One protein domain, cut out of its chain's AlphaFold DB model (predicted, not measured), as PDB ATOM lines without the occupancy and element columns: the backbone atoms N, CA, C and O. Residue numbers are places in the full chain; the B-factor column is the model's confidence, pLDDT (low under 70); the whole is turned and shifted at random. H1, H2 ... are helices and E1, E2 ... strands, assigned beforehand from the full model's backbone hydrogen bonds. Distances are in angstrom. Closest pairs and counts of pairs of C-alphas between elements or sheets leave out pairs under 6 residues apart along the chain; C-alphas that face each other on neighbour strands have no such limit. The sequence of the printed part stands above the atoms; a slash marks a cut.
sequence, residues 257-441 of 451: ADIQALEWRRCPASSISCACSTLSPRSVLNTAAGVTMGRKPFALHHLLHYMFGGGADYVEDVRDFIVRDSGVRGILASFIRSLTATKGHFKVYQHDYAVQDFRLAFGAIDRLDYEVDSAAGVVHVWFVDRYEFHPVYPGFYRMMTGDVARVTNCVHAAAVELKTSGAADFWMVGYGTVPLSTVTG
ATOM      1  N   ALA A 257      18.327  41.442  75.823       75.25
ATOM      2  CA  ALA A 257      17.248  42.019  76.621       75.25
ATOM      3  C   ALA A 257      17.618  42.303  78.092       75.25
ATOM      4  O   ALA A 257      17.228  43.342  78.613       75.25
ATOM      5  N   ASP A 258      18.386  41.433  78.748       73.31
ATOM      6  CA  ASP A 258      18.785  41.585  80.152       73.31
ATOM      7  C   ASP A 258      19.784  42.739  80.317       73.31
ATOM      8  O   ASP A 258      19.681  43.517  81.262       73.31
ATOM      9  N   ILE A 259      20.716  42.897  79.367       72.38
ATOM     10  CA  ILE A 259      21.669  44.020  79.334       72.38
ATOM     11  C   ILE A 259      20.958  45.326  78.960       72.38
ATOM     12  O   ILE A 259      21.224  46.384  79.532       72.38
ATOM     13  N   GLN A 260      20.021  45.267  78.019       76.12
ATOM     14  CA  GLN A 260      19.239  46.426  77.598       76.12
ATOM     15  C   GLN A 260      18.298  46.926  78.707       76.12
ATOM     16  O   GLN A 260      18.125  48.137  78.849       76.12
ATOM     17  N   ALA A 261      17.753  46.019  79.526       73.50
ATOM     18  CA  ALA A 261      16.843  46.323  80.634       73.50
ATOM     19  C   ALA A 261      17.521  46.946  81.867       73.50
ATOM     20  O   ALA A 261      16.833  47.368  82.799       73.50
ATOM     21  N   LEU A 262      18.853  47.013  81.895       71.38
ATOM     22  CA  LEU A 262      19.577  47.669  82.976       71.38
ATOM     23  C   LEU A 262      19.243  49.159  83.051       71.38
ATOM     24  O   LEU A 262      18.913  49.822  82.069       71.38
ATOM     25  N   GLU A 263      19.356  49.712  84.252       62.81
ATOM     26  CA  GLU A 263      19.043  51.111  84.500       62.81
ATOM     27  C   GLU A 263      20.143  52.045  83.967       62.81
ATOM     28  O   GLU A 263      20.998  52.523  84.706       62.81
ATOM     29  N   TRP A 264      20.072  52.392  82.680       66.44
ATOM     30  CA  TRP A 264      20.921  53.396  82.013       66.44
ATOM     31  C   TRP A 264      20.598  54.852  82.429       66.44
ATOM     32  O   TRP A 264      20.760  55.786  81.641       66.44
ATOM     33  N   ARG A 265      20.069  55.049  83.650       51.72
ATOM     34  CA  ARG A 265      19.412  56.274  84.147       51.72
ATOM     35  C   ARG A 265      20.211  57.538  83.788       51.72
ATOM     36  O   ARG A 265      21.295  57.761  84.313       51.72
ATOM     37  N   ARG A 266      19.586  58.400  82.971       56.28
ATOM     38  CA  ARG A 266      20.058  59.720  82.494       56.28
ATOM     39  C   ARG A 266      21.273  59.657  81.564       56.28
ATOM     40  O   ARG A 266      22.406  59.884  81.974       56.28
ATOM     41  N   CYS A 267      21.003  59.472  80.278       63.88
ATOM     42  CA  CYS A 267      21.993  59.592  79.215       63.88
ATOM     43  C   CYS A 267      21.576  60.668  78.190       63.88
ATOM     44  O   CYS A 267      20.387  60.818  77.907       63.88
ATOM     45  N   PRO A 268      22.517  61.448  77.627       63.91
ATOM     46  CA  PRO A 268      22.254  62.261  76.442       63.91
ATOM     47  C   PRO A 268      21.929  61.358  75.243       63.91
ATOM     48  O   PRO A 268      22.570  60.318  75.079       63.91
ATOM     49  N   ALA A 269      20.995  61.767  74.378       59.53
ATOM     50  CA  ALA A 269      20.524  60.965  73.237       59.53
ATOM     51  C   ALA A 269      21.639  60.521  72.262       59.53
ATOM     52  O   ALA A 269      21.495  59.505  71.593       59.53
ATOM     53  N   SER A 270      22.760  61.246  72.206       61.88
ATOM     54  CA  SER A 270      23.931  60.934  71.370       61.88
ATOM     55  C   SER A 270      24.978  60.037  72.043       61.88
ATOM     56  O   SER A 270      26.017  59.749  71.451       61.88
ATOM     57  N   SER A 271      24.752  59.616  73.288       74.88
ATOM     58  CA  SER A 271      25.690  58.754  74.005       74.88
ATOM     59  C   SER A 271      25.451  57.282  73.686       74.88
ATOM     60  O   SER A 271      24.311  56.837  73.536       74.88
ATOM     61  N   ILE A 272      26.534  56.503  73.669       77.56
ATOM     62  CA  ILE A 272      26.452  55.051  73.490       77.56
ATOM     63  C   ILE A 272      25.549  54.402  74.558       77.56
ATOM     64  O   ILE A 272      24.794  53.495  74.241       77.56
ATOM     65  N   SER A 273      25.498  54.950  75.781       75.06
ATOM     66  CA  SER A 273      24.597  54.505  76.857       75.06
ATOM     67  C   SER A 273      23.106  54.611  76.510       75.06
ATOM     68  O   SER A 273      22.320  53.776  76.938       75.06
ATOM     69  N   CYS A 274      22.701  55.627  75.740       77.62
ATOM     70  CA  CYS A 274      21.314  55.772  75.281       77.62
ATOM     71  C   CYS A 274      21.010  54.878  74.082       77.62
ATOM     72  O   CYS A 274      19.910  54.335  73.981       77.62
ATOM     73  N   ALA A 275      21.995  54.675  73.204       82.81
ATOM     74  CA  ALA A 275      21.878  53.679  72.149       82.81
ATOM     75  C   ALA A 275      21.611  52.287  72.748       82.81
ATOM     76  O   ALA A 275      20.707  51.589  72.302       82.81
ATOM     77  N   CYS A 276      22.320  51.926  73.817       80.44
ATOM     78  CA  CYS A 276      22.169  50.651  74.517       80.44
ATOM     79  C   CYS A 276      20.754  50.368  75.024       80.44
ATOM     80  O   CYS A 276      20.251  49.259  74.863       80.44
ATOM     81  N   SER A 277      20.097  51.364  75.618       79.12
ATOM     82  CA  SER A 277      18.775  51.186  76.225       79.12
ATOM     83  C   SER A 277      17.626  51.139  75.216       79.12
ATOM     84  O   SER A 277      16.543  50.677  75.563       79.12
ATOM     85  N   THR A 278      17.830  51.631  73.989       80.94
ATOM     86  CA  THR A 278      16.721  51.887  73.050       80.94
ATOM     87  C   THR A 278      16.898  51.291  71.661       80.94
ATOM     88  O   THR A 278      15.905  51.101  70.959       80.94
ATOM     89  N   LEU A 279      18.128  51.009  71.232       87.81
ATOM     90  CA  LEU A 279      18.413  50.587  69.865       87.81
ATOM     91  C   LEU A 279      18.655  49.079  69.763       87.81
ATOM     92  O   LEU A 279      18.953  48.396  70.741       87.81
ATOM     93  N   SER A 280      18.536  48.558  68.541       90.00
ATOM     94  CA  SER A 280      18.930  47.181  68.225       90.00
ATOM     95  C   SER A 280      20.449  46.983  68.386       90.00
ATOM     96  O   SER A 280      21.194  47.957  68.226       90.00
ATOM     97  N   PRO A 281      20.941  45.744  68.589       89.12
ATOM     98  CA  PRO A 281      22.377  45.449  68.632       89.12
ATOM     99  C   PRO A 281      23.155  46.049  67.450       89.12
ATOM    100  O   PRO A 281      24.149  46.754  67.627       89.12
ATOM    101  N   ARG A 282      22.637  45.872  66.227       91.06
ATOM    102  CA  ARG A 282      23.200  46.437  64.992       91.06
ATOM    103  C   ARG A 282      23.338  47.958  65.067       91.06
ATOM    104  O   ARG A 282      24.379  48.516  64.729       91.06
ATOM    105  N   SER A 283      22.283  48.634  65.505       90.75
ATOM    106  CA  SER A 283      22.248  50.091  65.633       90.75
ATOM    107  C   SER A 283      23.184  50.598  66.739       90.75
ATOM    108  O   SER A 283      23.771  51.670  66.590       90.75
ATOM    109  N   VAL A 284      23.379  49.826  67.812       89.44
ATOM    110  CA  VAL A 284      24.370  50.122  68.859       89.44
ATOM    111  C   VAL A 284      25.787  50.048  68.302       89.44
ATOM    112  O   VAL A 284      26.551  50.989  68.504       89.44
ATOM    113  N   LEU A 285      26.126  49.005  67.536       89.44
ATOM    114  CA  LEU A 285      27.446  48.908  66.904       89.44
ATOM    115  C   LEU A 285      27.673  50.002  65.855       89.44
ATOM    116  O   LEU A 285      28.738  50.609  65.845       89.44
ATOM    117  N   ASN A 286      26.663  50.345  65.048       89.38
ATOM    118  CA  ASN A 286      26.738  51.501  64.143       89.38
ATOM    119  C   ASN A 286      26.993  52.809  64.909       89.38
ATOM    120  O   ASN A 286      27.767  53.657  64.469       89.38
ATOM    121  N   THR A 287      26.361  52.974  66.076       87.62
ATOM    122  CA  THR A 287      26.617  54.131  66.938       87.62
ATOM    123  C   THR A 287      28.056  54.105  67.450       87.62
ATOM    124  O   THR A 287      28.747  55.113  67.325       87.62
ATOM    125  N   ALA A 288      28.538  52.965  67.958       87.19
ATOM    126  CA  ALA A 288      29.910  52.794  68.440       87.19
ATOM    127  C   ALA A 288      30.955  53.072  67.347       87.19
ATOM    128  O   ALA A 288      31.935  53.776  67.605       87.19
ATOM    129  N   ALA A 289      30.709  52.606  66.120       88.12
ATOM    130  CA  ALA A 289      31.544  52.874  64.956       88.12
ATOM    131  C   ALA A 289      31.734  54.384  64.738       88.12
ATOM    132  O   ALA A 289      32.855  54.848  64.552       88.12
ATOM    133  N   GLY A 290      30.664  55.175  64.853       84.00
ATOM    134  CA  GLY A 290      30.734  56.630  64.712       84.00
ATOM    135  C   GLY A 290      31.333  57.347  65.926       84.00
ATOM    136  O   GLY A 290      32.254  58.151  65.786       84.00
ATOM    137  N   VAL A 291      30.812  57.082  67.128       81.75
ATOM    138  CA  VAL A 291      31.108  57.906  68.317       81.75
ATOM    139  C   VAL A 291      32.344  57.445  69.087       81.75
ATOM    140  O   VAL A 291      33.062  58.275  69.642       81.75
ATOM    141  N   THR A 292      32.612  56.138  69.122       81.25
ATOM    142  CA  THR A 292      33.737  55.550  69.866       81.25
ATOM    143  C   THR A 292      34.939  55.317  68.953       81.25
ATOM    144  O   THR A 292      36.073  55.605  69.345       81.25
ATOM    145  N   MET A 293      34.697  54.829  67.732       85.56
ATOM    146  CA  MET A 293      35.746  54.404  66.800       85.56
ATOM    147  C   MET A 293      35.966  55.354  65.616       85.56
ATOM    148  O   MET A 293      36.941  55.197  64.894       85.56
ATOM    149  N   GLY A 294      35.155  56.401  65.437       80.62
ATOM    150  CA  GLY A 294      35.197  57.234  64.224       80.62
ATOM    151  C   GLY A 294      36.522  57.970  63.958       80.62
ATOM    152  O   GLY A 294      36.753  58.441  62.852       80.62
ATOM    153  N   ARG A 295      37.411  58.072  64.957       87.88
ATOM    154  CA  ARG A 295      38.780  58.625  64.827       87.88
ATOM    155  C   ARG A 295      39.875  57.585  65.093       87.88
ATOM    156  O   ARG A 295      40.981  57.942  65.491       87.88
ATOM    157  N   LYS A 296      39.530  56.308  64.969       90.69
ATOM    158  CA  LYS A 296      40.346  55.140  65.299       90.69
ATOM    159  C   LYS A 296      40.258  54.165  64.121       90.69
ATOM    160  O   LYS A 296      39.410  53.275  64.151       90.69
ATOM    161  N   PRO A 297      40.992  54.424  63.024       87.31
ATOM    162  CA  PRO A 297      40.826  53.689  61.774       87.31
ATOM    163  C   PRO A 297      40.994  52.174  61.928       87.31
ATOM    164  O   PRO A 297      40.187  51.446  61.360       87.31
ATOM    165  N   PHE A 298      41.950  51.700  62.734       88.94
ATOM    166  CA  PHE A 298      42.146  50.260  62.944       88.94
ATOM    167  C   PHE A 298      40.947  49.650  63.675       88.94
ATOM    168  O   PHE A 298      40.335  48.697  63.194       88.94
ATOM    169  N   ALA A 299      40.532  50.260  64.789       90.62
ATOM    170  CA  ALA A 299      39.378  49.788  65.548       90.62
ATOM    171  C   ALA A 299      38.091  49.807  64.709       90.62
ATOM    172  O   ALA A 299      37.298  48.868  64.756       90.62
ATOM    173  N   LEU A 300      37.892  50.867  63.922       88.38
ATOM    174  CA  LEU A 300      36.742  51.003  63.038       88.38
ATOM    175  C   LEU A 300      36.737  49.916  61.961       88.38
ATOM    176  O   LEU A 300      35.697  49.298  61.744       88.38
ATOM    177  N   HIS A 301      37.868  49.671  61.300       87.69
ATOM    178  CA  HIS A 301      37.963  48.639  60.271       87.69
ATOM    179  C   HIS A 301      37.724  47.244  60.844       87.69
ATOM    180  O   HIS A 301      36.933  46.501  60.269       87.69
ATOM    181  N   HIS A 302      38.293  46.921  62.006       90.19
ATOM    182  CA  HIS A 302      38.060  45.636  62.669       90.19
ATOM    183  C   HIS A 302      36.586  45.450  63.059       90.19
ATOM    184  O   HIS A 302      36.009  44.393  62.805       90.19
ATOM    185  N   LEU A 303      35.929  46.486  63.600       89.69
ATOM    186  CA  LEU A 303      34.499  46.420  63.920       89.69
ATOM    187  C   LEU A 303      33.637  46.250  62.661       89.69
ATOM    188  O   LEU A 303      32.701  45.451  62.657       89.69
ATOM    189  N   LEU A 304      33.927  46.988  61.590       87.69
ATOM    190  CA  LEU A 304      33.204  46.835  60.327       87.69
ATOM    191  C   LEU A 304      33.439  45.440  59.735       87.69
ATOM    192  O   LEU A 304      32.491  44.790  59.301       87.69
ATOM    193  N   HIS A 305      34.665  44.931  59.784       87.88
ATOM    194  CA  HIS A 305      34.969  43.583  59.321       87.88
ATOM    195  C   HIS A 305      34.223  42.519  60.127       87.88
ATOM    196  O   HIS A 305      33.594  41.644  59.544       87.88
ATOM    197  N   TYR A 306      34.145  42.657  61.451       89.62
ATOM    198  CA  TYR A 306      33.298  41.799  62.283       89.62
ATOM    199  C   TYR A 306      31.819  41.828  61.847       89.62
ATOM    200  O   TYR A 306      31.151  40.800  61.739       89.62
ATOM    201  N   MET A 307      31.291  43.026  61.579       86.62
ATOM    202  CA  MET A 307      29.877  43.237  61.257       86.62
ATOM    203  C   MET A 307      29.471  42.809  59.842       86.62
ATOM    204  O   MET A 307      28.272  42.620  59.604       86.62
ATOM    205  N   PHE A 308      30.414  42.763  58.899       83.12
ATOM    206  CA  PHE A 308      30.127  42.645  57.465       83.12
ATOM    207  C   PHE A 308      30.996  41.616  56.723       83.12
ATOM    208  O   PHE A 308      30.643  41.231  55.613       83.12
ATOM    209  N   GLY A 309      32.105  41.167  57.310       79.56
ATOM    210  CA  GLY A 309      33.096  40.287  56.681       79.56
ATOM    211  C   GLY A 309      32.728  38.804  56.681       79.56
ATOM    212  O   GLY A 309      33.441  38.003  56.083       79.56
ATOM    213  N   GLY A 310      31.629  38.416  57.338       81.75
ATOM    214  CA  GLY A 310      31.116  37.040  57.309       81.75
ATOM    215  C   GLY A 310      32.084  35.994  57.871       81.75
ATOM    216  O   GLY A 310      32.033  34.841  57.457       81.75
ATOM    217  N   GLY A 311      32.986  36.400  58.773       77.69
ATOM    218  CA  GLY A 311      33.981  35.515  59.387       77.69
ATOM    219  C   GLY A 311      35.210  35.239  58.521       77.69
ATOM    220  O   GLY A 311      36.027  34.406  58.901       77.69
ATOM    221  N   ALA A 312      35.355  35.915  57.376       74.94
ATOM    222  CA  ALA A 312      36.586  35.858  56.597       74.94
ATOM    223  C   ALA A 312      37.767  36.362  57.432       74.94
ATOM    224  O   ALA A 312      37.630  37.350  58.150       74.94
ATOM    225  N   ASP A 313      38.929  35.730  57.310       79.44
ATOM    226  CA  ASP A 313      40.129  36.185  58.008       79.44
ATOM    227  C   ASP A 313      40.531  37.600  57.582       79.44
ATOM    228  O   ASP A 313      40.349  38.008  56.428       79.44
ATOM    229  N   TYR A 314      41.084  38.346  58.531       78.25
ATOM    230  CA  TYR A 314      41.498  39.728  58.366       78.25
ATOM    231  C   TYR A 314      43.016  39.821  58.486       78.25
ATOM    232  O   TYR A 314      43.590  39.458  59.510       78.25
ATOM    233  N   VAL A 315      43.670  40.306  57.436       77.06
ATOM    234  CA  VAL A 315      45.121  40.508  57.434       77.06
ATOM    235  C   VAL A 315      45.402  41.971  57.707       77.06
ATOM    236  O   VAL A 315      44.829  42.838  57.051       77.06
ATOM    237  N   GLU A 316      46.292  42.228  58.657       79.88
ATOM    238  CA  GLU A 316      46.640  43.571  59.095       79.88
ATOM    239  C   GLU A 316      48.141  43.817  58.947       79.88
ATOM    240  O   GLU A 316      48.976  42.989  59.330       79.88
ATOM    241  N   ASP A 317      48.480  44.989  58.416       80.38
ATOM    242  CA  ASP A 317      49.858  45.462  58.385       80.38
ATOM    243  C   ASP A 317      50.190  46.099  59.731       80.38
ATOM    244  O   ASP A 317      49.727  47.190  60.080       80.38
ATOM    245  N   VAL A 318      51.032  45.417  60.501       86.62
ATOM    246  CA  VAL A 318      51.304  45.814  61.879       86.62
ATOM    247  C   VAL A 318      52.499  46.760  62.011       86.62
ATOM    248  O   VAL A 318      52.910  47.080  63.128       86.62
ATOM    249  N   ARG A 319      53.057  47.279  60.907       86.50
ATOM    250  CA  ARG A 319      54.152  48.269  60.964       86.50
ATOM    251  C   ARG A 319      53.746  49.506  61.755       86.50
ATOM    252  O   ARG A 319      54.461  49.921  62.665       86.50
ATOM    253  N   ASP A 320      52.578  50.059  61.446       83.75
ATOM    254  CA  ASP A 320      52.043  51.249  62.111       83.75
ATOM    255  C   ASP A 320      51.780  50.992  63.598       83.75
ATOM    256  O   ASP A 320      52.069  51.846  64.437       83.75
ATOM    257  N   PHE A 321      51.297  49.793  63.925       88.62
ATOM    258  CA  PHE A 321      51.121  49.318  65.292       88.62
ATOM    259  C   PHE A 321      52.438  49.334  66.076       88.62
ATOM    260  O   PHE A 321      52.517  49.978  67.125       88.62
ATOM    261  N   ILE A 322      53.497  48.723  65.538       92.12
ATOM    262  CA  ILE A 322      54.809  48.671  66.196       92.12
ATOM    263  C   ILE A 322      55.466  50.056  66.273       92.12
ATOM    264  O   ILE A 322      56.098  50.396  67.273       92.12
ATOM    265  N   VAL A 323      55.313  50.894  65.245       91.06
ATOM    266  CA  VAL A 323      55.899  52.244  65.215       91.06
ATOM    267  C   VAL A 323      55.202  53.176  66.212       91.06
ATOM    268  O   VAL A 323      55.865  53.934  66.930       91.06
ATOM    269  N   ARG A 324      53.865  53.157  66.244       92.94
ATOM    270  CA  ARG A 324      53.057  54.184  66.917       92.94
ATOM    271  C   ARG A 324      52.663  53.809  68.341       92.94
ATOM    272  O   ARG A 324      52.441  54.721  69.136       92.94
ATOM    273  N   ASP A 325      52.596  52.525  68.696       96.31
ATOM    274  CA  ASP A 325      52.310  52.115  70.074       96.31
ATOM    275  C   ASP A 325      53.589  52.033  70.912       96.31
ATOM    276  O   ASP A 325      54.355  51.072  70.845       96.31
ATOM    277  N   SER A 326      53.846  53.055  71.731       96.25
ATOM    278  CA  SER A 326      55.031  53.071  72.595       96.25
ATOM    279  C   SER A 326      55.023  51.982  73.670       96.25
ATOM    280  O   SER A 326      56.095  51.617  74.147       96.25
ATOM    281  N   GLY A 327      53.849  51.490  74.070       95.94
ATOM    282  CA  GLY A 327      53.728  50.465  75.099       95.94
ATOM    283  C   GLY A 327      54.161  49.104  74.569       95.94
ATOM    284  O   GLY A 327      55.136  48.534  75.065       95.94
ATOM    285  N   VAL A 328      53.552  48.653  73.468       95.25
ATOM    286  CA  VAL A 328      53.944  47.391  72.812       95.25
ATOM    287  C   VAL A 328      55.386  47.443  72.319       95.25
ATOM    288  O   VAL A 328      56.159  46.512  72.550       95.25
ATOM    289  N   ARG A 329      55.796  48.558  71.706       95.56
ATOM    290  CA  ARG A 329      57.186  48.738  71.278       95.56
ATOM    291  C   ARG A 329      58.170  48.661  72.444       95.56
ATOM    292  O   ARG A 329      59.252  48.104  72.284       95.56
ATOM    293  N   GLY A 330      57.807  49.196  73.609       94.56
ATOM    294  CA  GLY A 330      58.618  49.111  74.823       94.56
ATOM    295  C   GLY A 330      58.821  47.671  75.298       94.56
ATOM    296  O   GLY A 330      59.942  47.309  75.670       94.56
ATOM    297  N   ILE A 331      57.773  46.844  75.224       93.62
ATOM    298  CA  ILE A 331      57.833  45.411  75.538       93.62
ATOM    299  C   ILE A 331      58.751  44.698  74.545       93.62
ATOM    300  O   ILE A 331      59.732  44.090  74.971       93.62
ATOM    301  N   LEU A 332      58.511  44.857  73.239       93.69
ATOM    302  CA  LEU A 332      59.351  44.264  72.192       93.69
ATOM    303  C   LEU A 332      60.829  44.642  72.379       93.69
ATOM    304  O   LEU A 332      61.708  43.784  72.364       93.69
ATOM    305  N   ALA A 333      61.112  45.919  72.642       93.12
ATOM    306  CA  ALA A 333      62.468  46.396  72.882       93.12
ATOM    307  C   ALA A 333      63.102  45.788  74.146       93.12
ATOM    308  O   ALA A 333      64.314  45.585  74.186       93.12
ATOM    309  N   SER A 334      62.308  45.507  75.184       91.38
ATOM    310  CA  SER A 334      62.774  44.811  76.387       91.38
ATOM    311  C   SER A 334      63.184  43.371  76.077       91.38
ATOM    312  O   SER A 334      64.278  42.969  76.461       91.38
ATOM    313  N   PHE A 335      62.357  42.637  75.327       90.12
ATOM    314  CA  PHE A 335      62.635  41.260  74.901       90.12
ATOM    315  C   PHE A 335      63.870  41.160  73.997       90.12
ATOM    316  O   PHE A 335      64.735  40.319  74.228       90.12
ATOM    317  N   ILE A 336      64.008  42.071  73.029       89.69
ATOM    318  CA  ILE A 336      65.191  42.131  72.157       89.69
ATOM    319  C   ILE A 336      66.471  42.419  72.958       89.69
ATOM    320  O   ILE A 336      67.528  41.893  72.632       89.69
ATOM    321  N   ARG A 337      66.408  43.252  74.008       86.69
ATOM    322  CA  ARG A 337      67.581  43.558  74.848       86.69
ATOM    323  C   ARG A 337      67.907  42.468  75.865       86.69
ATOM    324  O   ARG A 337      69.064  42.349  76.256       86.69
ATOM    325  N   SER A 338      66.899  41.755  76.367       76.00
ATOM    326  CA  SER A 338      67.060  40.790  77.461       76.00
ATOM    327  C   SER A 338      67.528  39.414  76.992       76.00
ATOM    328  O   SER A 338      68.032  38.641  77.806       76.00
ATOM    329  N   LEU A 339      67.397  39.112  75.699       61.12
ATOM    330  CA  LEU A 339      67.751  37.824  75.118       61.12
ATOM    331  C   LEU A 339      68.928  37.970  74.145       61.12
ATOM    332  O   LEU A 339      68.957  38.858  73.304       61.12
ATOM    333  N   THR A 340      69.875  37.032  74.200       58.44
ATOM    334  CA  THR A 340      70.837  36.788  73.106       58.44
ATOM    335  C   THR A 340      70.175  36.132  71.888       58.44
ATOM    336  O   THR A 340      70.840  35.867  70.889       58.44
ATOM    337  N   ALA A 341      68.877  35.824  71.979       60.44
ATOM    338  CA  ALA A 341      68.108  35.170  70.939       60.44
ATOM    339  C   ALA A 341      67.606  36.195  69.919       60.44
ATOM    340  O   ALA A 341      66.925  37.161  70.260       60.44
ATOM    341  N   THR A 342      67.892  35.930  68.648       82.00
ATOM    342  CA  THR A 342      67.386  36.696  67.505       82.00
ATOM    343  C   THR A 342      65.895  36.475  67.261       82.00
ATOM    344  O   THR A 342      65.345  37.118  66.387       82.00
ATOM    345  N   LYS A 343      65.218  35.607  68.020       88.94
ATOM    346  CA  LYS A 343      63.784  35.332  67.894       88.94
ATOM    347  C   LYS A 343      63.129  35.094  69.248       88.94
ATOM    348  O   LYS A 343      63.791  34.642  70.185       88.94
ATOM    349  N   GLY A 344      61.833  35.363  69.347       87.44
ATOM    350  CA  GLY A 344      61.057  35.135  70.562       87.44
ATOM    351  C   GLY A 344      59.584  35.479  70.387       87.44
ATOM    352  O   GLY A 344      59.133  35.789  69.291       87.44
ATOM    353  N   HIS A 345      58.833  35.429  71.485       90.25
ATOM    354  CA  HIS A 345      57.428  35.821  71.505       90.25
ATOM    355  C   HIS A 345      57.014  36.376  72.864       90.25
ATOM    356  O   HIS A 345      57.658  36.109  73.883       90.25
ATOM    357  N   PHE A 346      55.918  37.128  72.882       90.94
ATOM    358  CA  PHE A 346      55.285  37.608  74.106       90.94
ATOM    359  C   PHE A 346      53.779  37.809  73.923       90.94
ATOM    360  O   PHE A 346      53.283  37.965  72.811       90.94
ATOM    361  N   LYS A 347      53.055  37.814  75.044       92.06
ATOM    362  CA  LYS A 347      51.636  38.171  75.102       92.06
ATOM    363  C   LYS A 347      51.487  39.685  75.239       92.06
ATOM    364  O   LYS A 347      52.235  40.298  75.999       92.06
ATOM    365  N   VAL A 348      50.511  40.266  74.546       93.12
ATOM    366  CA  VAL A 348      50.121  41.675  74.686       93.12
ATOM    367  C   VAL A 348      48.779  41.745  75.403       93.12
ATOM    368  O   VAL A 348      47.766  41.261  74.906       93.12
ATOM    369  N   TYR A 349      48.736  42.369  76.570       91.56
ATOM    370  CA  TYR A 349      47.507  42.613  77.314       91.56
ATOM    371  C   TYR A 349      46.880  43.953  76.923       91.56
ATOM    372  O   TYR A 349      47.546  44.883  76.477       91.56
ATOM    373  N   GLN A 350      45.579  44.119  77.179       87.31
ATOM    374  CA  GLN A 350      44.887  45.381  76.875       87.31
ATOM    375  C   GLN A 350      45.515  46.610  77.560       87.31
ATOM    376  O   GLN A 350      45.431  47.721  77.034       87.31
ATOM    377  N   HIS A 351      46.125  46.440  78.737       88.69
ATOM    378  CA  HIS A 351      46.776  47.537  79.455       88.69
ATOM    379  C   HIS A 351      48.161  47.899  78.901       88.69
ATOM    380  O   HIS A 351      48.662  48.968  79.240       88.69
ATOM    381  N   ASP A 352      48.738  47.066  78.032       94.56
ATOM    382  CA  ASP A 352      50.057  47.306  77.446       94.56
ATOM    383  C   ASP A 352      50.024  48.364  76.342       94.56
ATOM    384  O   ASP A 352      51.011  49.056  76.121       94.56
ATOM    385  N   TYR A 353      48.888  48.535  75.662       95.06
ATOM    386  CA  TYR A 353      48.755  49.509  74.580       95.06
ATOM    387  C   TYR A 353      48.793  50.940  75.108       95.06
ATOM    388  O   TYR A 353      47.955  51.333  75.927       95.06
ATOM    389  N   ALA A 354      49.667  51.769  74.550       95.31
ATOM    390  CA  ALA A 354      49.640  53.211  74.776       95.31
ATOM    391  C   ALA A 354      48.580  53.910  73.906       95.31
ATOM    392  O   ALA A 354      48.020  54.938  74.300       95.31
ATOM    393  N   VAL A 355      48.272  53.352  72.733       93.81
ATOM    394  CA  VAL A 355      47.347  53.937  71.762       93.81
ATOM    395  C   VAL A 355      46.007  53.213  71.817       93.81
ATOM    396  O   VAL A 355      45.877  52.021  71.558       93.81
ATOM    397  N   GLN A 356      44.956  53.974  72.120       91.50
ATOM    398  CA  GLN A 356      43.609  53.423  72.281       91.50
ATOM    399  C   GLN A 356      43.026  52.817  70.990       91.50
ATOM    400  O   GLN A 356      42.158  51.960  71.081       91.50
ATOM    401  N   ASP A 357      43.454  53.279  69.810       93.00
ATOM    402  CA  ASP A 357      43.045  52.695  68.521       93.00
ATOM    403  C   ASP A 357      43.437  51.214  68.444       93.00
ATOM    404  O   ASP A 357      42.566  50.356  68.363       93.00
ATOM    405  N   PHE A 358      44.719  50.907  68.646       94.12
ATOM    406  CA  PHE A 358      45.226  49.533  68.651       94.12
ATOM    407  C   PHE A 358      44.639  48.692  69.782       94.12
ATOM    408  O   PHE A 358      44.270  47.547  69.558       94.12
ATOM    409  N   ARG A 359      44.452  49.272  70.974       91.75
ATOM    410  CA  ARG A 359      43.798  48.563  72.083       91.75
ATOM    411  C   ARG A 359      42.398  48.065  71.719       91.75
ATOM    412  O   ARG A 359      42.018  46.968  72.110       91.75
ATOM    413  N   LEU A 360      41.615  48.890  71.020       88.19
ATOM    414  CA  LEU A 360      40.260  48.537  70.588       88.19
ATOM    415  C   LEU A 360      40.259  47.641  69.342       88.19
ATOM    416  O   LEU A 360      39.344  46.836  69.188       88.19
ATOM    417  N   ALA A 361      41.257  47.788  68.469       90.44
ATOM    418  CA  ALA A 361      41.407  46.980  67.265       90.44
ATOM    419  C   ALA A 361      41.845  45.547  67.578       90.44
ATOM    420  O   ALA A 361      41.268  44.616  67.042       90.44
ATOM    421  N   PHE A 362      42.832  45.360  68.451       89.88
ATOM    422  CA  PHE A 362      43.458  44.053  68.666       89.88
ATOM    423  C   PHE A 362      43.029  43.373  69.967       89.88
ATOM    424  O   PHE A 362      43.119  42.158  70.067       89.88
ATOM    425  N   GLY A 363      42.551  44.117  70.970       88.06
ATOM    426  CA  GLY A 363      42.268  43.530  72.279       88.06
ATOM    427  C   GLY A 363      43.544  43.003  72.942       88.06
ATOM    428  O   GLY A 363      44.570  43.678  72.924       88.06
ATOM    429  N   ALA A 364      43.485  41.832  73.576       88.19
ATOM    430  CA  ALA A 364      44.705  41.130  73.972       88.19
ATOM    431  C   ALA A 364      45.216  40.322  72.774       88.19
ATOM    432  O   ALA A 364      44.395  39.726  72.094       88.19
ATOM    433  N   ILE A 365      46.534  40.309  72.552       90.12
ATOM    434  CA  ILE A 365      47.171  39.411  71.584       90.12
ATOM    435  C   ILE A 365      47.822  38.280  72.366       90.12
ATOM    436  O   ILE A 365      48.774  38.530  73.110       90.12
ATOM    437  N   ASP A 366      47.322  37.055  72.230       83.88
ATOM    438  CA  ASP A 366      47.788  35.909  73.020       83.88
ATOM    439  C   ASP A 366      49.265  35.585  72.792       83.88
ATOM    440  O   ASP A 366      49.994  35.272  73.742       83.88
ATOM    441  N   ARG A 367      49.709  35.705  71.541       86.56
ATOM    442  CA  ARG A 367      51.091  35.484  71.138       86.56
ATOM    443  C   ARG A 367      51.451  36.383  69.965       86.56
ATOM    444  O   ARG A 367      50.884  36.264  68.887       86.56
ATOM    445  N   LEU A 368      52.426  37.252  70.191       90.25
ATOM    446  CA  LEU A 368      53.097  38.031  69.165       90.25
ATOM    447  C   LEU A 368      54.544  37.554  69.083       90.25
ATOM    448  O   LEU A 368      55.291  37.633  70.061       90.25
ATOM    449  N   ASP A 369      54.911  37.035  67.921       87.81
ATOM    450  CA  ASP A 369      56.236  36.527  67.599       87.81
ATOM    451  C   ASP A 369      57.088  37.624  66.951       87.81
ATOM    452  O   ASP A 369      56.583  38.534  66.284       87.81
ATOM    453  N   TYR A 370      58.399  37.543  67.158       91.00
ATOM    454  CA  TYR A 370      59.358  38.433  66.527       91.00
ATOM    455  C   TYR A 370      60.647  37.710  66.136       91.00
ATOM    456  O   TYR A 370      61.089  36.776  66.809       91.00
ATOM    457  N   GLU A 371      61.294  38.231  65.097       89.69
ATOM    458  CA  GLU A 371      62.637  37.853  64.664       89.69
ATOM    459  C   GLU A 371      63.448  39.097  64.283       89.69
ATOM    460  O   GLU A 371      62.961  40.009  63.618       89.69
ATOM    461  N   VAL A 372      64.693  39.153  64.738       90.31
ATOM    462  CA  VAL A 372      65.645  40.236  64.519       90.31
ATOM    463  C   VAL A 372      66.639  39.803  63.453       90.31
ATOM    464  O   VAL A 372      67.517  38.976  63.714       90.31
ATOM    465  N   ASP A 373      66.574  40.446  62.292       86.00
ATOM    466  CA  ASP A 373      67.637  40.377  61.299       86.00
ATOM    467  C   ASP A 373      68.639  41.503  61.577       86.00
ATOM    468  O   ASP A 373      68.457  42.671  61.214       86.00
ATOM    469  N   SER A 374      69.723  41.140  62.260       86.50
ATOM    470  CA  SER A 374      70.788  42.086  62.603       86.50
ATOM    471  C   SER A 374      71.598  42.536  61.383       86.50
ATOM    472  O   SER A 374      72.172  43.623  61.422       86.50
ATOM    473  N   ALA A 375      71.657  41.733  60.315       83.12
ATOM    474  CA  ALA A 375      72.400  42.069  59.103       83.12
ATOM    475  C   ALA A 375      71.636  43.099  58.261       83.12
ATOM    476  O   ALA A 375      72.228  44.072  57.794       83.12
ATOM    477  N   ALA A 376      70.320  42.925  58.125       82.00
ATOM    478  CA  ALA A 376      69.446  43.891  57.463       82.00
ATOM    479  C   ALA A 376      69.050  45.074  58.369       82.00
ATOM    480  O   ALA A 376      68.566  46.096  57.884       82.00
ATOM    481  N   GLY A 377      69.269  44.967  59.684       87.69
ATOM    482  CA  GLY A 377      68.939  46.016  60.649       87.69
ATOM    483  C   GLY A 377      67.431  46.190  60.842       87.69
ATOM    484  O   GLY A 377      66.960  47.314  61.042       87.69
ATOM    485  N   VAL A 378      66.671  45.095  60.778       89.94
ATOM    486  CA  VAL A 378      65.204  45.081  60.869       89.94
ATOM    487  C   VAL A 378      64.705  44.086  61.915       89.94
ATOM    488  O   VAL A 378      65.432  43.214  62.384       89.94
ATOM    489  N   VAL A 379      63.441  44.246  62.294       91.19
ATOM    490  CA  VAL A 379      62.682  43.302  63.113       91.19
ATOM    491  C   VAL A 379      61.421  42.929  62.353       91.19
ATOM    492  O   VAL A 379      60.637  43.806  61.977       91.19
ATOM    493  N   HIS A 380      61.233  41.633  62.151       89.25
ATOM    494  CA  HIS A 380      60.002  41.029  61.674       89.25
ATOM    495  C   HIS A 380      59.111  40.737  62.876       89.25
ATOM    496  O   HIS A 380      59.589  40.253  63.901       89.25
ATOM    497  N   VAL A 381      57.828  41.059  62.765       89.81
ATOM    498  CA  VAL A 381      56.834  40.849  63.816       89.81
ATOM    499  C   VAL A 381      55.589  40.247  63.193       89.81
ATOM    500  O   VAL A 381      55.139  40.727  62.151       89.81
ATOM    501  N   TRP A 382      55.023  39.228  63.832       86.50
ATOM    502  CA  TRP A 382      53.793  38.602  63.366       86.50
ATOM    503  C   TRP A 382      52.957  38.024  64.500       86.50
ATOM    504  O   TRP A 382      53.451  37.755  65.593       86.50
ATOM    505  N   PHE A 383      51.667  37.838  64.237       84.56
ATOM    506  CA  PHE A 383      50.768  37.096  65.111       84.56
ATOM    507  C   PHE A 383      49.608  36.501  64.314       84.56
ATOM    508  O   PHE A 383      49.228  37.020  63.262       84.56
ATOM    509  N   VAL A 384      49.019  35.435  64.852       80.56
ATOM    510  CA  VAL A 384      47.694  34.957  64.453       80.56
ATOM    511  C   VAL A 384      46.860  34.841  65.709       80.56
ATOM    512  O   VAL A 384      47.180  34.047  66.591       80.56
ATOM    513  N   ASP A 385      45.800  35.635  65.784       82.44
ATOM    514  CA  ASP A 385      44.928  35.645  66.948       82.44
ATOM    515  C   ASP A 385      43.457  35.700  66.559       82.44
ATOM    516  O   ASP A 385      43.096  36.143  65.465       82.44
ATOM    517  N   ARG A 386      42.588  35.216  67.440       79.31
ATOM    518  CA  ARG A 386      41.157  35.159  67.178       79.31
ATOM    519  C   ARG A 386      40.504  36.470  67.601       79.31
ATOM    520  O   ARG A 386      40.491  36.820  68.777       79.31
ATOM    521  N   TYR A 387      39.905  37.191  66.651       82.62
ATOM    522  CA  TYR A 387      39.063  38.339  66.987       82.62
ATOM    523  C   TYR A 387      37.676  37.849  67.377       82.62
ATOM    524  O   TYR A 387      36.835  37.570  66.517       82.62
ATOM    525  N   GLU A 388      37.454  37.718  68.680       78.31
ATOM    526  CA  GLU A 388      36.207  37.197  69.217       78.31
ATOM    527  C   GLU A 388      35.602  38.068  70.317       78.31
ATOM    528  O   GLU A 388      36.284  38.697  71.126       78.31
ATOM    529  N   PHE A 389      34.272  38.056  70.368       76.62
ATOM    530  CA  PHE A 389      33.512  38.623  71.475       76.62
ATOM    531  C   PHE A 389      32.911  37.496  72.317       76.62
ATOM    532  O   PHE A 389      32.088  36.709  71.835       76.62
ATOM    533  N   HIS A 390      33.312  37.436  73.590       64.06
ATOM    534  CA  HIS A 390      32.808  36.473  74.571       64.06
ATOM    535  C   HIS A 390      31.422  36.869  75.109       64.06
ATOM    536  O   HIS A 390      31.141  38.055  75.278       64.06
ATOM    537  N   PRO A 391      30.532  35.931  75.447       56.75
ATOM    538  CA  PRO A 391      29.258  36.281  76.053       56.75
ATOM    539  C   PRO A 391      29.408  36.830  77.481       56.75
ATOM    540  O   PRO A 391      30.465  36.750  78.111       56.75
ATOM    541  N   VAL A 392      28.324  37.402  78.012       53.34
ATOM    542  CA  VAL A 392      28.268  37.828  79.416       53.34
ATOM    543  C   VAL A 392      27.983  36.599  80.276       53.34
ATOM    544  O   VAL A 392      26.850  36.132  80.356       53.34
ATOM    545  N   TYR A 393      29.006  36.074  80.946       50.75
ATOM    546  CA  TYR A 393      28.854  34.951  81.870       50.75
ATOM    547  C   TYR A 393      28.260  35.400  83.217       50.75
ATOM    548  O   TYR A 393      28.866  36.231  83.907       50.75
ATOM    549  N   PRO A 394      27.135  34.817  83.673       43.75
ATOM    550  CA  PRO A 394      26.685  34.985  85.049       43.75
ATOM    551  C   PRO A 394      27.728  34.384  86.008       43.75
ATOM    552  O   PRO A 394      27.964  33.183  86.007       43.75
ATOM    553  N   GLY A 395      28.371  35.212  86.835       43.59
ATOM    554  CA  GLY A 395      29.271  34.752  87.904       43.59
ATOM    555  C   GLY A 395      30.774  34.790  87.598       43.59
ATOM    556  O   GLY A 395      31.538  35.082  88.515       43.59
ATOM    557  N   PHE A 396      31.214  34.608  86.348       41.97
ATOM    558  CA  PHE A 396      32.643  34.693  85.982       41.97
ATOM    559  C   PHE A 396      33.220  36.092  86.270       41.97
ATOM    560  O   PHE A 396      34.277  36.242  86.878       41.97
ATOM    561  N   TYR A 397      32.445  37.136  85.969       43.25
ATOM    562  CA  TYR A 397      32.812  38.534  86.228       43.25
ATOM    563  C   TYR A 397      32.546  38.997  87.674       43.25
ATOM    564  O   TYR A 397      32.883  40.119  88.036       43.25
ATOM    565  N   ARG A 398      31.986  38.140  88.543       39.16
ATOM    566  CA  ARG A 398      31.766  38.454  89.972       39.16
ATOM    567  C   ARG A 398      33.061  38.395  90.795       39.16
ATOM    568  O   ARG A 398      33.103  38.980  91.873       39.16
ATOM    569  N   MET A 399      34.098  37.708  90.296       38.34
ATOM    570  CA  MET A 399      35.437  37.664  90.908       38.34
ATOM    571  C   MET A 399      36.290  38.901  90.593       38.34
ATOM    572  O   MET A 399      37.246  39.168  91.315       38.34
ATOM    573  N   MET A 400      35.953  39.675  89.554       40.47
ATOM    574  CA  MET A 400      36.680  40.895  89.200       40.47
ATOM    575  C   MET A 400      35.994  42.105  89.842       40.47
ATOM    576  O   MET A 400      34.889  42.498  89.468       40.47
ATOM    577  N   THR A 401      36.634  42.697  90.854       32.06
ATOM    578  CA  THR A 401      36.127  43.874  91.575       32.06
ATOM    579  C   THR A 401      36.029  45.071  90.627       32.06
ATOM    580  O   THR A 401      36.995  45.802  90.425       32.06
ATOM    581  N   GLY A 402      34.861  45.253  90.011       39.97
ATOM    582  CA  GLY A 402      34.622  46.293  89.015       39.97
ATOM    583  C   GLY A 402      33.399  46.052  88.128       39.97
ATOM    584  O   GLY A 402      32.787  47.024  87.703       39.97
ATOM    585  N   ASP A 403      32.958  44.816  87.907       45.38
ATOM    586  CA  ASP A 403      31.956  44.498  86.873       45.38
ATOM    587  C   ASP A 403      30.497  44.468  87.365       45.38
ATOM    588  O   ASP A 403      29.804  43.453  87.388       45.38
ATOM    589  N   VAL A 404      29.992  45.649  87.718       43.31
ATOM    590  CA  VAL A 404      28.571  45.972  87.499       43.31
ATOM    591  C   VAL A 404      28.387  46.154  85.994       43.31
ATOM    592  O   VAL A 404      29.317  46.597  85.325       43.31
ATOM    593  N   ALA A 405      27.215  45.862  85.438       41.75
ATOM    594  CA  ALA A 405      26.987  46.137  84.031       41.75
ATOM    595  C   ALA A 405      27.196  47.634  83.721       41.75
ATOM    596  O   ALA A 405      26.510  48.511  84.249       41.75
ATOM    597  N   ARG A 406      28.219  47.912  82.910       50.16
ATOM    598  CA  ARG A 406      28.685  49.252  82.540       50.16
ATOM    599  C   ARG A 406      28.501  49.470  81.044       50.16
ATOM    600  O   ARG A 406      28.308  48.539  80.271       50.16
ATOM    601  N   VAL A 407      28.624  50.726  80.633       50.47
ATOM    602  CA  VAL A 407      28.508  51.187  79.239       50.47
ATOM    603  C   VAL A 407      29.379  50.383  78.262       50.47
ATOM    604  O   VAL A 407      28.950  50.098  77.149       50.47
ATOM    605  N   THR A 408      30.570  49.958  78.689       54.62
ATOM    606  CA  THR A 408      31.488  49.121  77.900       54.62
ATOM    607  C   THR A 408      30.928  47.729  77.601       54.62
ATOM    608  O   THR A 408      31.157  47.200  76.519       54.62
ATOM    609  N   ASN A 409      30.121  47.170  78.505       68.44
ATOM    610  CA  ASN A 409      29.592  45.808  78.394       68.44
ATOM    611  C   ASN A 409      28.424  45.744  77.399       68.44
ATOM    612  O   ASN A 409      28.117  44.679  76.878       68.44
ATOM    613  N   CYS A 410      27.793  46.881  77.093       77.31
ATOM    614  CA  CYS A 410      26.713  46.942  76.117       77.31
ATOM    615  C   CYS A 410      27.201  46.797  74.670       77.31
ATOM    616  O   CYS A 410      26.616  46.024  73.922       77.31
ATOM    617  N   VAL A 411      28.252  47.520  74.258       81.31
ATOM    618  CA  VAL A 411      28.800  47.382  72.890       81.31
ATOM    619  C   VAL A 411      29.279  45.950  72.675       81.31
ATOM    620  O   VAL A 411      28.994  45.347  71.645       81.31
ATOM    621  N   HIS A 412      29.918  45.388  73.699       80.75
ATOM    622  CA  HIS A 412      30.321  43.990  73.731       80.75
ATOM    623  C   HIS A 412      29.125  43.038  73.586       80.75
ATOM    624  O   HIS A 412      29.112  42.197  72.694       80.75
ATOM    625  N   ALA A 413      28.076  43.202  74.398       78.69
ATOM    626  CA  ALA A 413      26.865  42.383  74.315       78.69
ATOM    627  C   ALA A 413      26.150  42.518  72.959       78.69
ATOM    628  O   ALA A 413      25.655  41.529  72.425       78.69
ATOM    629  N   ALA A 414      26.132  43.720  72.376       85.50
ATOM    630  CA  ALA A 414      25.581  43.956  71.046       85.50
ATOM    631  C   ALA A 414      26.371  43.205  69.964       85.50
ATOM    632  O   ALA A 414      25.767  42.640  69.053       85.50
ATOM    633  N   ALA A 415      27.705  43.175  70.069       87.19
ATOM    634  CA  ALA A 415      28.561  42.414  69.164       87.19
ATOM    635  C   ALA A 415      28.269  40.913  69.258       87.19
ATOM    636  O   ALA A 415      28.047  40.282  68.225       87.19
ATOM    637  N   VAL A 416      28.182  40.364  70.472       83.06
ATOM    638  CA  VAL A 416      27.844  38.949  70.707       83.06
ATOM    639  C   VAL A 416      26.471  38.593  70.131       83.06
ATOM    640  O   VAL A 416      26.349  37.600  69.418       83.06
ATOM    641  N   GLU A 417      25.443  39.407  70.390       84.75
ATOM    642  CA  GLU A 417      24.081  39.165  69.891       84.75
ATOM    643  C   GLU A 417      24.035  39.163  68.355       84.75
ATOM    644  O   GLU A 417      23.328  38.357  67.750       84.75
ATOM    645  N   LEU A 418      24.838  40.015  67.706       87.44
ATOM    646  CA  LEU A 418      24.877  40.130  66.250       87.44
ATOM    647  C   LEU A 418      25.334  38.834  65.553       87.44
ATOM    648  O   LEU A 418      25.022  38.653  64.369       87.44
ATOM    649  N   LYS A 419      25.981  37.901  66.270       84.31
ATOM    650  CA  LYS A 419      26.339  36.574  65.737       84.31
ATOM    651  C   LYS A 419      25.119  35.789  65.254       84.31
ATOM    652  O   LYS A 419      25.174  35.132  64.220       84.31
ATOM    653  N   THR A 420      23.977  35.947  65.927       80.38
ATOM    654  CA  THR A 420      22.696  35.330  65.519       80.38
ATOM    655  C   THR A 420      22.181  35.831  64.165       80.38
ATOM    656  O   THR A 420      21.326  35.201  63.548       80.38
ATOM    657  N   SER A 421      22.713  36.958  63.688       77.94
ATOM    658  CA  SER A 421      22.327  37.625  62.443       77.94
ATOM    659  C   SER A 421      23.450  37.667  61.397       77.94
ATOM    660  O   SER A 421      23.393  38.469  60.467       77.94
ATOM    661  N   GLY A 422      24.467  36.808  61.543       76.94
ATOM    662  CA  GLY A 422      25.510  36.596  60.534       76.94
ATOM    663  C   GLY A 422      26.831  37.332  60.763       76.94
ATOM    664  O   GLY A 422      27.726  37.202  59.931       76.94
ATOM    665  N   ALA A 423      26.996  38.076  61.865       85.25
ATOM    666  CA  ALA A 423      28.345  38.445  62.300       85.25
ATOM    667  C   ALA A 423      29.097  37.181  62.740       85.25
ATOM    668  O   ALA A 423      28.495  36.244  63.264       85.25
ATOM    669  N   ALA A 424      30.405  37.141  62.533       83.12
ATOM    670  CA  ALA A 424      31.201  35.975  62.882       83.12
ATOM    671  C   ALA A 424      32.591  36.399  63.336       83.12
ATOM    672  O   ALA A 424      33.153  37.373  62.834       83.12
ATOM    673  N   ASP A 425      33.126  35.645  64.290       83.06
ATOM    674  CA  ASP A 425      34.522  35.767  64.690       83.06
ATOM    675  C   ASP A 425      35.418  35.440  63.482       83.06
ATOM    676  O   ASP A 425      35.057  34.622  62.626       83.06
ATOM    677  N   PHE A 426      36.604  36.035  63.427       80.50
ATOM    678  CA  PHE A 426      37.565  35.837  62.338       80.50
ATOM    679  C   PHE A 426      38.990  35.726  62.883       80.50
ATOM    680  O   PHE A 426      39.267  36.159  64.004       80.50
ATOM    681  N   TRP A 427      39.896  35.105  62.121       80.12
ATOM    682  CA  TRP A 427      41.310  35.146  62.471       80.12
ATOM    683  C   TRP A 427      41.892  36.473  62.015       80.12
ATOM    684  O   TRP A 427      41.713  36.883  60.869       80.12
ATOM    685  N   MET A 428      42.585  37.147  62.921       84.25
ATOM    686  CA  MET A 428      43.466  38.251  62.594       84.25
ATOM    687  C   MET A 428      44.854  37.702  62.340       84.25
ATOM    688  O   MET A 428      45.416  37.016  63.191       84.25
ATOM    689  N   VAL A 429      45.414  38.049  61.193       81.12
ATOM    690  CA  VAL A 429      46.789  37.725  60.827       81.12
ATOM    691  C   VAL A 429      47.549  39.037  60.731       81.12
ATOM    692  O   VAL A 429      47.361  39.806  59.790       81.12
ATOM    693  N   GLY A 430      48.371  39.322  61.733       82.62
ATOM    694  CA  GLY A 430      49.209  40.511  61.755       82.62
ATOM    695  C   GLY A 430      50.610  40.201  61.248       82.62
ATOM    696  O   GLY A 430      51.211  39.225  61.694       82.62
ATOM    697  N   TYR A 431      51.159  41.043  60.374       82.44
ATOM    698  CA  TYR A 431      52.578  40.999  60.014       82.44
ATOM    699  C   TYR A 431      53.136  42.390  59.729       82.44
ATOM    700  O   TYR A 431      52.457  43.261  59.191       82.44
ATOM    701  N   GLY A 432      54.394  42.612  60.095       82.69
ATOM    702  CA  GLY A 432      55.102  43.835  59.766       82.69
ATOM    703  C   GLY A 432      56.605  43.677  59.917       82.69
ATOM    704  O   GLY A 432      57.096  42.948  60.772       82.69
ATOM    705  N   THR A 433      57.353  44.396  59.087       86.50
ATOM    706  CA  THR A 433      58.804  44.552  59.236       86.50
ATOM    707  C   THR A 433      59.115  46.013  59.511       86.50
ATOM    708  O   THR A 433      58.689  46.893  58.758       86.50
ATOM    709  N   VAL A 434      59.845  46.282  60.590       91.50
ATOM    710  CA  VAL A 434      60.239  47.637  60.995       91.50
ATOM    711  C   VAL A 434      61.751  47.725  61.188       91.50
ATOM    712  O   VAL A 434      62.379  46.725  61.531       91.50
ATOM    713  N   PRO A 435      62.371  48.905  61.020       94.31
ATOM    714  CA  PRO A 435      63.779  49.079  61.356       94.31
ATOM    715  C   PRO A 435      64.050  48.734  62.826       94.31
ATOM    716  O   PRO A 435      63.325  49.170  63.724       94.31
ATOM    717  N   LEU A 436      65.141  48.020  63.097       91.94
ATOM    718  CA  LEU A 436      65.564  47.686  64.461       91.94
ATOM    719  C   LEU A 436      65.794  48.948  65.304       91.94
ATOM    720  O   LEU A 436      65.508  48.967  66.504       91.94
ATOM    721  N   SER A 437      66.241  50.031  64.668       91.31
ATOM    722  CA  SER A 437      66.411  51.350  65.284       91.31
ATOM    723  C   SER A 437      65.096  51.959  65.773       91.31
ATOM    724  O   SER A 437      65.070  52.610  66.818       91.31
ATOM    725  N   THR A 438      63.981  51.705  65.077       92.12
ATOM    726  CA  THR A 438      62.647  52.151  65.494       92.12
ATOM    727  C   THR A 438      62.256  51.543  66.834       92.12
ATOM    728  O   THR A 438      61.641  52.235  67.646       92.12
ATOM    729  N   VAL A 439      62.625  50.281  67.068       91.12
ATOM    730  CA  VAL A 439      62.276  49.512  68.270       91.12
ATOM    731  C   VAL A 439      63.256  49.776  69.412       91.12
ATOM    732  O   VAL A 439      62.847  50.053  70.537       91.12
ATOM    733  N   THR A 440      64.556  49.712  69.134       87.50
ATOM    734  CA  THR A 440      65.606  49.780  70.165       87.50
ATOM    735  C   THR A 440      66.039  51.200  70.521       87.50
ATOM    736  O   THR A 440      66.630  51.396  71.581       87.50
ATOM    737  N   GLY A 441      65.738  52.190  69.676       76.62
ATOM    738  CA  GLY A 441      66.172  53.578  69.854       76.62
ATOM    739  C   GLY A 441      67.639  53.836  69.487       76.62
ATOM    740  O   GLY A 441      68.086  54.978  69.567       76.62
TER     741      GLY A 441
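AT A GLANCE: This is residues 257 to 441 of the 451 residues of the protein "DUF4157 domain-containing protein" of ANME-2 cluster archaeon (UniProt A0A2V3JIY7). A twisted sheet of five strands, with helices packed over one face, fills one end of an elongated body, and a cluster of four helices, H1, H2, H3 and H8, makes the other end, off the sheet. H4 bridges the two, with H7 packed on it, and residues 398 to 404 stick out as a free loop. The printed part has 185 residues with nine named helices and five named strands, in the order H1 H2 H3 H4 E1 H5 H6 E2 H7 E3 E4 H8 E5 H9. The class is mixed, helices and strands, in two layers, H4, H5 and H6 being on one face of the mixed sheet E1 E5 E4 E3 E2. The whole is compact, with a radius of gyration of the C-alphas of 18.6 A and spans of 59 by 35 by 27 A.

HOW THE PARTS SIT: Start at H1, residues 257 to 260; it only just touches H2, residues 272 to 278, with 3 pairs of C-alphas within 8 A, the closest Gln 260 and Ser 277 at 5.0 A. H2 forms a helical hairpin with H3, residues 281 to 291, at 25 degrees, the closest C-alphas Ala 275 and Val 284 at 5.4 A. H4, residues 297 to 308, only just touches H3, with 3 pairs within 8 A, the closest Ala 289 and Leu 300 at 5.8 A. Edge strand E1, residues 314 to 317, is parallel to E5, residues 426 to 435; N 316 and O 429 are 2.9 A apart. H5, residues 319 to 324, stands up from the sheet over E5, at a height of 6.9 A. On the same face H6, residues 326 to 338, at 9.2 A, is over E2, residues 343 to 348, and E3, residues 365 to 373. E2 and E3 are antiparallel, with N 346 and O 368 2.9 A apart. H7, residues 356 to 362, touches H4, Ala 299 and Ala 361 being closest at 3.9 A, and only grazes the sheet. E4, residues 378 to 387, forms a hairpin with E3, N 371 to O 380 2.9 A, and is antiparallel to E5, N 383 to O 430 2.9 A. H8, residues 407 to 421, touches H3 at a steep tilt of 49 degrees, Pro 281 and Ala 414 closest at 4.3 A. H9, residues 436 to 440, touches H6, Ala 333 and Thr 440 closest at 5.4 A. Every O i to N i+4 pair is within hydrogen-bond range in H3, H4, H5, H6, H7 and H9, against 2 of 3 in H2 and 6 of 11 in H8; H1 is too short for one.

IN THESE COORDINATES: Find C-alpha 257 at (17.248, 42.019, 76.621), where H1 begins. H8 runs 22.5 A from C-alpha 407 at (28.508, 51.187, 79.239), and E4 runs 27.7 A. E5 runs 29.4 A to C-alpha 435 at (63.779, 49.079, 61.356).

THE WHOLE: The C-alphas farthest apart, Arg 265 and Ala 375, are 60.3 A apart. The printed part has no cut; the links H1 to H2 and E4 to H8 are long. Look for pLDDT under 70 at residues 263 to 270, 339 to 341 and 390 to 409.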